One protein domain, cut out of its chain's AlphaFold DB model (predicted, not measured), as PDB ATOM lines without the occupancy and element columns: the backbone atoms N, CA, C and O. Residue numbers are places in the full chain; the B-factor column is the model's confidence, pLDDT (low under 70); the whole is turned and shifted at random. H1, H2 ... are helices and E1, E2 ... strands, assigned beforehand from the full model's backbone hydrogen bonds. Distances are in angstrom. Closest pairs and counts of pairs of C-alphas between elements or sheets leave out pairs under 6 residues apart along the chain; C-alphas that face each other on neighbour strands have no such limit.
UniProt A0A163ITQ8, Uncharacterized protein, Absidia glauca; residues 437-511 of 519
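This is residues 437 to 511 of the 519 residues of an uncharacterized protein of Absidia glauca (UniProt A0A163ITQ8). This domain has little regular structure: E2 and E3 pair as a ribbon, short E1 lies along part of E3, and the rest is loops with two short helices. The 75 printed residues include E1, H1, E2, H2, E3 in order, 28 in named elements, class mixed; the antiparallel sheet runs E1 E3 E2. It is compact, radius of gyration of the C-alphas 12.8 A, spanning 41 by 26 by 21 A.

E1, residues 437 to 439, begins at C-alpha (177.864, 147.713, 116.336). H1 is 450 to 456, E2 466 to 472, 19.1 A long, and H2 485 to 488. E3, 499 to 505, 18.9 A, ends at C-alpha (161.765, 145.090, 116.013).

E3 pairs antiparallel with E1, N 439 and O 499 2.9 A apart, and with E2, N 469 and O 502 2.8 A. E1, H1, E2 form a split strand-helix-strand unit, E3 between its strands, crossover right-handed. H1, every O i to N i+4 pair within hydrogen-bond range, only grazes the sheet; H2, too short for such pairs, is not on it.

The printed part has no cut; link E2 to H2 is long; residues 510 to 511 have pLDDT under 70.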
ATOM      1  N   TYR A 437     176.679 147.442 115.528       87.25
ATOM      2  CA  TYR A 437     177.864 147.713 116.336       87.25
ATOM      3  C   TYR A 437     178.640 146.413 116.515       87.25
ATOM      4  O   TYR A 437     178.048 145.351 116.691       87.25
ATOM      5  N   PHE A 438     179.966 146.489 116.453       88.25
ATOM      6  CA  PHE A 438     180.832 145.329 116.640       88.25
ATOM      7  C   PHE A 438     181.472 145.385 118.017       88.25
ATOM      8  O   PHE A 438     182.142 146.361 118.358       88.25
ATOM      9  N   ILE A 439     181.293 144.319 118.787       87.75
ATOM     10  CA  ILE A 439     181.978 144.132 120.061       87.75
ATOM     11  C   ILE A 439     183.228 143.305 119.773       87.75
ATOM     12  O   ILE A 439     183.140 142.186 119.266       87.75
ATOM     13  N   ARG A 440     184.397 143.878 120.070       86.31
ATOM     14  CA  ARG A 440     185.708 143.239 119.902       86.31
ATOM     15  C   ARG A 440     186.391 143.078 121.248       86.31
ATOM     16  O   ARG A 440     186.172 143.878 122.150       86.31
ATOM     17  N   ASN A 441     187.276 142.086 121.339       83.06
ATOM     18  CA  ASN A 441     188.101 141.830 122.526       83.06
ATOM     19  C   ASN A 441     187.277 141.623 123.806       83.06
ATOM     20  O   ASN A 441     187.700 142.017 124.892       83.06
ATOM     21  N   LEU A 442     186.097 141.011 123.675       84.06
ATOM     22  CA  LEU A 442     185.257 140.689 124.816       84.06
ATOM     23  C   LEU A 442     185.962 139.643 125.687       84.06
ATOM     24  O   LEU A 442     186.234 138.532 125.233       84.06
ATOM     25  N   ALA A 443     186.250 139.996 126.938       78.94
ATOM     26  CA  ALA A 443     186.760 139.043 127.910       78.94
ATOM     27  C   ALA A 443     185.642 138.057 128.282       78.94
ATOM     28  O   ALA A 443     184.650 138.427 128.909       78.94
ATOM     29  N   ILE A 444     185.795 136.798 127.878       80.56
ATOM     30  CA  ILE A 444     184.821 135.744 128.172       80.56
ATOM     31  C   ILE A 444     185.034 135.295 129.617       80.56
ATOM     32  O   ILE A 444     186.061 134.702 129.946       80.56
ATOM     33  N   THR A 445     184.064 135.575 130.482       82.25
ATOM     34  CA  THR A 445     184.091 135.155 131.889       82.25
ATOM     35  C   THR A 445     182.841 134.348 132.239       82.25
ATOM     36  O   THR A 445     181.833 134.401 131.533       82.25
ATOM     37  N   ASP A 446     182.915 133.578 133.328       87.06
ATOM     38  CA  ASP A 446     181.841 132.670 133.768       87.06
ATOM     39  C   ASP A 446     180.686 133.378 134.480       87.06
ATOM     40  O   ASP A 446     179.629 132.789 134.688       87.06
ATOM     41  N   THR A 447     180.891 134.627 134.887       92.12
ATOM     42  CA  THR A 447     179.934 135.388 135.699       92.12
ATOM     43  C   THR A 447     179.366 136.595 134.970       92.12
ATOM     44  O   THR A 447     178.325 137.102 135.379       92.12
ATOM     45  N   PHE A 448     180.027 137.056 133.904       94.06
ATOM     46  CA  PHE A 448     179.608 138.238 133.165       94.06
ATOM     47  C   PHE A 448     178.587 137.872 132.091       94.06
ATOM     48  O   PHE A 448     178.807 136.965 131.284       94.06
ATOM     49  N   THR A 449     177.459 138.574 132.096       95.75
ATOM     50  CA  THR A 449     176.357 138.384 131.142       95.75
ATOM     51  C   THR A 449     176.383 139.464 130.067       95.75
ATOM     52  O   THR A 449     176.932 140.551 130.258       95.75
ATOM     53  N   PHE A 450     175.735 139.205 128.933       95.12
ATOM     54  CA  PHE A 450     175.569 140.221 127.894       95.12
ATOM     55  C   PHE A 450     174.753 141.431 128.369       95.12
ATOM     56  O   PHE A 450     174.995 142.541 127.910       95.12
ATOM     57  N   HIS A 451     173.824 141.252 129.310       95.44
ATOM     58  CA  HIS A 451     173.104 142.362 129.934       95.44
ATOM     59  C   HIS A 451     174.048 143.308 130.690       95.44
ATOM     60  O   HIS A 451     173.967 144.520 130.523       95.44
ATOM     61  N   GLN A 452     174.966 142.765 131.496       95.25
ATOM     62  CA  GLN A 452     175.954 143.573 132.226       95.25
ATOM     63  C   GLN A 452     176.924 144.283 131.279       95.25
ATOM     64  O   GLN A 452     177.278 145.431 131.517       95.25
ATOM     65  N   LEU A 453     177.301 143.631 130.174       93.88
ATOM     66  CA  LEU A 453     178.083 144.267 129.115       93.88
ATOM     67  C   LEU A 453     177.353 145.479 128.522       93.88
ATOM     68  O   LEU A 453     177.965 146.523 128.333       93.88
ATOM     69  N   LEU A 454     176.054 145.341 128.231       94.25
ATOM     70  CA  LEU A 454     175.227 146.435 127.714       94.25
ATOM     71  C   LEU A 454     175.094 147.583 128.719       94.25
ATOM     72  O   LEU A 454     175.112 148.741 128.313       94.25
ATOM     73  N   GLU A 455     174.987 147.272 130.009       94.62
ATOM     74  CA  GLU A 455     174.972 148.265 131.087       94.62
ATOM     75  C   GLU A 455     176.308 149.020 131.181       94.62
ATOM     76  O   GLU A 455     176.312 150.242 131.309       94.62
ATOM     77  N   GLU A 456     177.438 148.321 131.035       92.94
ATOM     78  CA  GLU A 456     178.781 148.919 131.072       92.94
ATOM     79  C   GLU A 456     179.033 149.891 129.910       92.94
ATOM     80  O   GLU A 456     179.704 150.907 130.091       92.94
ATOM     81  N   ILE A 457     178.475 149.612 128.729       92.06
ATOM     82  CA  ILE A 457     178.574 150.500 127.556       92.06
ATOM     83  C   ILE A 457     177.411 151.501 127.450       92.06
ATOM     84  O   ILE A 457     177.265 152.143 126.411       92.06
ATOM     85  N   GLU A 458     176.578 151.619 128.488       92.38
ATOM     86  CA  GLU A 458     175.419 152.528 128.548       92.38
ATOM     87  C   GLU A 458     174.391 152.312 127.409       92.38
ATOM     88  O   GLU A 458     173.730 153.241 126.944       92.38
ATOM     89  N   MET A 459     174.224 151.061 126.959       88.75
ATOM     90  CA  MET A 459     173.255 150.638 125.935       88.75
ATOM     91  C   MET A 459     172.125 149.762 126.503       88.75
ATOM     92  O   MET A 459     171.591 148.898 125.815       88.75
ATOM     93  N   ASP A 460     171.721 149.958 127.751       86.19
ATOM     94  CA  ASP A 460     170.675 149.163 128.414       86.19
ATOM     95  C   ASP A 460     169.250 149.441 127.882       86.19
ATOM     96  O   ASP A 460     168.340 148.621 128.044       86.19
ATOM     97  N   ARG A 461     169.033 150.585 127.219       91.19
ATOM     98  CA  ARG A 461     167.702 151.055 126.794       91.19
ATOM     99  C   ARG A 461     167.557 151.123 125.273       91.19
ATOM    100  O   ARG A 461     167.847 152.166 124.683       91.19
ATOM    101  N   PRO A 462     167.047 150.063 124.611       91.56
ATOM    102  CA  PRO A 462     166.680 150.164 123.205       91.56
ATOM    103  C   PRO A 462     165.602 151.237 122.976       91.56
ATOM    104  O   PRO A 462     164.746 151.448 123.843       91.56
ATOM    105  N   PRO A 463     165.570 151.862 121.784       90.88
ATOM    106  CA  PRO A 463     164.456 152.704 121.364       90.88
ATOM    107  C   PRO A 463     163.101 151.992 121.489       90.88
ATOM    108  O   PRO A 463     163.004 150.773 121.331       90.88
ATOM    109  N   ALA A 464     162.033 152.759 121.726       90.81
ATOM    110  CA  ALA A 464     160.681 152.214 121.833       90.81
ATOM    111  C   ALA A 464     160.309 151.384 120.589       90.81
ATOM    112  O   ALA A 464     160.504 151.818 119.457       90.81
ATOM    113  N   GLY A 465     159.784 150.175 120.807       91.31
ATOM    114  CA  GLY A 465     159.435 149.238 119.733       91.31
ATOM    115  C   GLY A 465     160.605 148.404 119.193       91.31
ATOM    116  O   GLY A 465     160.365 147.462 118.443       91.31
ATOM    117  N   LYS A 466     161.847 148.671 119.608       93.69
ATOM    118  CA  LYS A 466     163.025 147.859 119.272       93.69
ATOM    119  C   LYS A 466     163.478 147.024 120.475       93.69
ATOM    120  O   LYS A 466     163.152 147.319 121.625       93.69
ATOM    121  N   ARG A 467     164.239 145.966 120.212       93.06
ATOM    122  CA  ARG A 467     164.992 145.192 121.204       93.06
ATOM    123  C   ARG A 467     166.428 145.011 120.722       93.06
ATOM    124  O   ARG A 467     166.666 144.865 119.523       93.06
ATOM    125  N   ILE A 468     167.367 145.013 121.662       94.31
ATOM    126  CA  ILE A 468     168.770 144.712 121.382       94.31
ATOM    127  C   ILE A 468     168.902 143.206 121.190       94.31
ATOM    128  O   ILE A 468     168.344 142.423 121.960       94.31
ATOM    129  N   VAL A 469     169.620 142.815 120.149       95.25
ATOM    130  CA  VAL A 469     169.999 141.434 119.874       95.25
ATOM    131  C   VAL A 469     171.501 141.358 119.693       95.25
ATOM    132  O   VAL A 469     172.108 142.235 119.083       95.25
ATOM    133  N   ILE A 470     172.085 140.298 120.236       95.06
ATOM    134  CA  ILE A 470     173.489 139.967 120.034       95.06
ATOM    135  C   ILE A 470     173.521 138.697 119.211       95.06
ATOM    136  O   ILE A 470     172.913 137.698 119.602       95.06
ATOM    137  N   SER A 471     174.195 138.753 118.072       94.44
ATOM    138  CA  SER A 471     174.419 137.599 117.214       94.44
ATOM    139  C   SER A 471     175.897 137.430 116.907       94.44
ATOM    140  O   SER A 471     176.700 138.357 117.021       94.44
ATOM    141  N   ASN A 472     176.279 136.214 116.540       92.12
ATOM    142  CA  ASN A 472     177.599 135.962 115.984       92.12
ATOM    143  C   ASN A 472     177.579 136.233 114.475       92.12
ATOM    144  O   ASN A 472     176.710 135.741 113.756       92.12
ATOM    145  N   THR A 473     178.576 136.990 114.013       86.75
ATOM    146  CA  THR A 473     178.759 137.427 112.623       86.75
ATOM    147  C   THR A 473     178.760 136.275 111.614       86.75
ATOM    148  O   THR A 473     178.479 136.485 110.440       86.75
ATOM    149  N   THR A 474     179.116 135.061 112.044       87.62
ATOM    150  CA  THR A 474     179.262 133.901 111.149       87.62
ATOM    151  C   THR A 474     178.005 133.054 110.999       87.62
ATOM    152  O   THR A 474     177.849 132.409 109.966       87.62
ATOM    153  N   ASN A 475     177.129 133.005 112.004       85.31
ATOM    154  CA  ASN A 475     176.048 132.016 112.057       85.31
ATOM    155  C   ASN A 475     174.666 132.608 112.372       85.31
ATOM    156  O   ASN A 475     173.727 131.835 112.561       85.31
ATOM    157  N   ASP A 476     174.550 133.937 112.494       86.81
ATOM    158  CA  ASP A 476     173.317 134.662 112.845       86.81
ATOM    159  C   ASP A 476     172.582 134.105 114.080       86.81
ATOM    160  O   ASP A 476     171.388 134.328 114.287       86.81
ATOM    161  N   THR A 477     173.289 133.379 114.948       92.19
ATOM    162  CA  THR A 477     172.688 132.771 116.135       92.19
ATOM    163  C   THR A 477     172.508 133.836 117.202       92.19
ATOM    164  O   THR A 477     173.471 134.504 117.578       92.19
ATOM    165  N   PHE A 478     171.278 133.995 117.690       94.12
ATOM    166  CA  PHE A 478     170.953 134.958 118.738       94.12
ATOM    167  C   PHE A 478     171.322 134.428 120.119       94.12
ATOM    168  O   PHE A 478     170.972 133.304 120.480       94.12
ATOM    169  N   TYR A 479     171.968 135.276 120.910       95.56
ATOM    170  CA  TYR A 479     172.414 134.934 122.251       95.56
ATOM    171  C   TYR A 479     171.502 135.533 123.334       95.56
ATOM    172  O   TYR A 479     171.140 136.712 123.251       95.56
ATOM    173  N   PRO A 480     171.109 134.747 124.355       96.31
ATOM    174  CA  PRO A 480     170.300 135.243 125.462       96.31
ATOM    175  C   PRO A 480     171.090 136.252 126.304       96.31
ATOM    176  O   PRO A 480     172.225 136.003 126.699       96.31
ATOM    177  N   LEU A 481     170.470 137.397 126.614       95.38
ATOM    178  CA  LEU A 481     171.154 138.495 127.309       95.38
ATOM    179  C   LEU A 481     171.470 138.194 128.782       95.38
ATOM    180  O   LEU A 481     172.440 138.717 129.324       95.38
ATOM    181  N   ASN A 482     170.644 137.362 129.420       95.88
ATOM    182  CA  ASN A 482     170.701 137.090 130.858       95.88
ATOM    183  C   ASN A 482     171.555 135.867 131.213       95.88
ATOM    184  O   ASN A 482     171.692 135.545 132.391       95.88
ATOM    185  N   GLU A 483     172.102 135.168 130.218       95.00
ATOM    186  CA  GLU A 483     172.996 134.044 130.465       95.00
ATOM    187  C   GLU A 483     174.460 134.504 130.507       95.00
ATOM    188  O   GLU A 483     174.828 135.472 129.827       95.00
ATOM    189  N   PRO A 484     175.314 133.830 131.300       94.94
ATOM    190  CA  PRO A 484     176.746 134.084 131.280       94.94
ATOM    191  C   PRO A 484     177.327 133.910 129.880       94.94
ATOM    192  O   PRO A 484     177.048 132.933 129.191       94.94
ATOM    193  N   ILE A 485     178.211 134.812 129.463       93.88
ATOM    194  CA  ILE A 485     178.779 134.796 128.107       93.88
ATOM    195  C   ILE A 485     179.454 133.447 127.808       93.88
ATOM    196  O   ILE A 485     179.318 132.918 126.706       93.88
ATOM    197  N   ARG A 486     180.112 132.837 128.803       91.69
ATOM    198  CA  ARG A 486     180.756 131.521 128.676       91.69
ATOM    199  C   ARG A 486     179.778 130.346 128.532       91.69
ATOM    200  O   ARG A 486     180.149 129.337 127.938       91.69
ATOM    201  N   SER A 487     178.540 130.436 129.035       93.50
ATOM    202  CA  SER A 487     177.556 129.351 128.849       93.50
ATOM    203  C   SER A 487     177.048 129.287 127.413       93.50
ATOM    204  O   SER A 487     176.757 128.195 126.918       93.50
ATOM    205  N   VAL A 488     176.986 130.452 126.764       93.38
ATOM    206  CA  VAL A 488     176.515 130.625 125.392       93.38
ATOM    207  C   VAL A 488     177.651 130.444 124.374       93.38
ATOM    208  O   VAL A 488     177.455 129.834 123.325       93.38
ATOM    209  N   LEU A 489     178.862 130.906 124.700       92.81
ATOM    210  CA  LEU A 489     180.084 130.741 123.906       92.81
ATOM    211  C   LEU A 489     180.995 129.682 124.543       92.81
ATOM    212  O   LEU A 489     182.036 130.015 125.109       92.81
ATOM    213  N   ARG A 490     180.591 128.405 124.483       89.19
ATOM    214  CA  ARG A 490     181.305 127.318 125.183       89.19
ATOM    215  C   ARG A 490     182.724 127.091 124.667       89.19
ATOM    216  O   ARG A 490     183.640 126.983 125.472       89.19
ATOM    217  N   ASP A 491     182.892 127.089 123.348       89.00
ATOM    218  CA  ASP A 491     184.160 126.781 122.685       89.00
ATOM    219  C   ASP A 491     184.410 127.776 121.543       89.00
ATOM    220  O   ASP A 491     184.231 127.450 120.365       89.00
ATOM    221  N   PRO A 492     184.753 129.038 121.860       84.50
ATOM    222  CA  PRO A 492     185.021 130.019 120.826       84.50
ATOM    223  C   PRO A 492     186.257 129.578 120.017       84.50
ATOM    224  O   PRO A 492     187.281 129.229 120.606       84.50
ATOM    225  N   PRO A 493     186.214 129.621 118.671       81.00
ATOM    226  CA  PRO A 493     187.327 129.178 117.822       81.00
ATOM    227  C   PRO A 493     188.582 130.061 117.956       81.00
ATOM    228  O   PRO A 493     189.643 129.726 117.438       81.00
ATOM    229  N   SER A 494     188.456 131.207 118.625       83.19
ATOM    230  CA  SER A 494     189.499 132.197 118.852       83.19
ATOM    231  C   SER A 494     189.308 132.831 120.229       83.19
ATOM    232  O   SER A 494     188.181 132.971 120.703       83.19
ATOM    233  N   SER A 495     190.401 133.290 120.846       76.94
ATOM    234  CA  SER A 495     190.341 134.150 122.039       76.94
ATOM    235  C   SER A 495     189.657 135.493 121.764       76.94
ATOM    236  O   SER A 495     189.233 136.175 122.693       76.94
ATOM    237  N   HIS A 496     189.551 135.873 120.490       78.12
ATOM    238  CA  HIS A 496     188.848 137.057 120.021       78.12
ATOM    239  C   HIS A 496     187.579 136.624 119.293       78.12
ATOM    240  O   HIS A 496     187.642 136.127 118.168       78.12
ATOM    241  N   VAL A 497     186.431 136.826 119.937       85.31
ATOM    242  CA  VAL A 497     185.118 136.642 119.314       85.31
ATOM    243  C   VAL A 497     184.612 138.004 118.862       85.31
ATOM    244  O   VAL A 497     184.585 138.950 119.651       85.31
ATOM    245  N   GLU A 498     184.232 138.105 117.590       88.75
ATOM    246  CA  GLU A 498     183.502 139.260 117.074       88.75
ATOM    247  C   GLU A 498     182.004 138.990 117.199       88.75
ATOM    248  O   GLU A 498     181.500 137.975 116.713       88.75
ATOM    249  N   LEU A 499     181.301 139.894 117.876       93.06
ATOM    250  CA  LEU A 499     179.854 139.827 118.041       93.06
ATOM    251  C   LEU A 499     179.207 141.048 117.402       93.06
ATOM    252  O   LEU A 499     179.701 142.171 117.542       93.06
ATOM    253  N   CYS A 500     178.085 140.818 116.735       93.75
ATOM    254  CA  CYS A 500     177.248 141.857 116.170       93.75
ATOM    255  C   CYS A 500     176.161 142.237 117.171       93.75
ATOM    256  O   CYS A 500     175.369 141.405 117.612       93.75
ATOM    257  N   LEU A 501     176.107 143.522 117.496       94.94
ATOM    258  CA  LEU A 501     175.018 144.147 118.220       94.94
ATOM    259  C   LEU A 501     174.045 144.746 117.203       94.94
ATOM    260  O   LEU A 501     174.408 145.642 116.435       94.94
ATOM    261  N   GLY A 502     172.814 144.253 117.200       93.44
ATOM    262  CA  GLY A 502     171.744 144.727 116.333       93.44
ATOM    263  C   GLY A 502     170.543 145.237 117.122       93.44
ATOM    264  O   GLY A 502     170.291 144.829 118.257       93.44
ATOM    265  N   LEU A 503     169.760 146.108 116.491       93.44
ATOM    266  CA  LEU A 503     168.410 146.446 116.929       93.44
ATOM    267  C   LEU A 503     167.426 145.727 116.014       93.44
ATOM    268  O   LEU A 503     167.403 145.982 114.812       93.44
ATOM    269  N   CYS A 504     166.589 144.862 116.574       91.50
ATOM    270  CA  CYS A 504     165.475 144.277 115.833       91.50
ATOM    271  C   CYS A 504     164.147 144.786 116.384       91.50
ATOM    272  O   CYS A 504     164.060 145.224 117.534       91.50
ATOM    273  N   ASP A 505     163.108 144.766 115.554       91.69
ATOM    274  CA  ASP A 505     161.765 145.090 116.013       91.69
ATOM    275  C   ASP A 505     161.341 144.112 117.103       91.69
ATOM    276  O   ASP A 505     161.532 142.895 117.001       91.69
ATOM    277  N   LYS A 506     160.802 144.661 118.194       89.62
ATOM    278  CA  LYS A 506     160.182 143.846 119.229       89.62
ATOM    279  C   LYS A 506     159.011 143.146 118.539       89.62
ATOM    280  O   LYS A 506     158.142 143.857 118.033       89.62
ATOM    281  N   PRO A 507     158.986 141.801 118.472       81.44
ATOM    282  CA  PRO A 507     157.892 141.106 117.815       81.44
ATOM    283  C   PRO A 507     156.597 141.595 118.456       81.44
ATOM    284  O   PRO A 507     156.434 141.513 119.678       81.44
ATOM    285  N   SER A 508     155.725 142.199 117.648       77.31
ATOM    286  CA  SER A 508     154.413 142.624 118.102       77.31
ATOM    287  C   SER A 508     153.639 141.351 118.393       77.31
ATOM    288  O   SER A 508     153.140 140.672 117.500       77.31
ATOM    289  N   PHE A 509     153.600 140.972 119.664       70.75
ATOM    290  CA  PHE A 509     152.778 139.857 120.076       70.75
ATOM    291  C   PHE A 509     151.322 140.297 119.939       70.75
ATOM    292  O   PHE A 509     150.809 141.063 120.759       70.75
ATOM    293  N   ALA A 510     150.678 139.886 118.849       69.50
ATOM    294  CA  ALA A 510     149.250 140.062 118.680       69.50
ATOM    295  C   ALA A 510     148.558 139.138 119.687       69.50
ATOM    296  O   ALA A 510     148.345 137.959 119.417       69.50
ATOM    297  N   TRP A 511     148.228 139.670 120.866       64.88
ATOM    298  CA  TRP A 511     147.485 138.943 121.903       64.88
ATOM    299  C   TRP A 511     146.162 138.365 121.379       64.88
ATOM    300  O   TRP A 511     145.692 137.360 121.891       64.88
TER     301      TRP A 511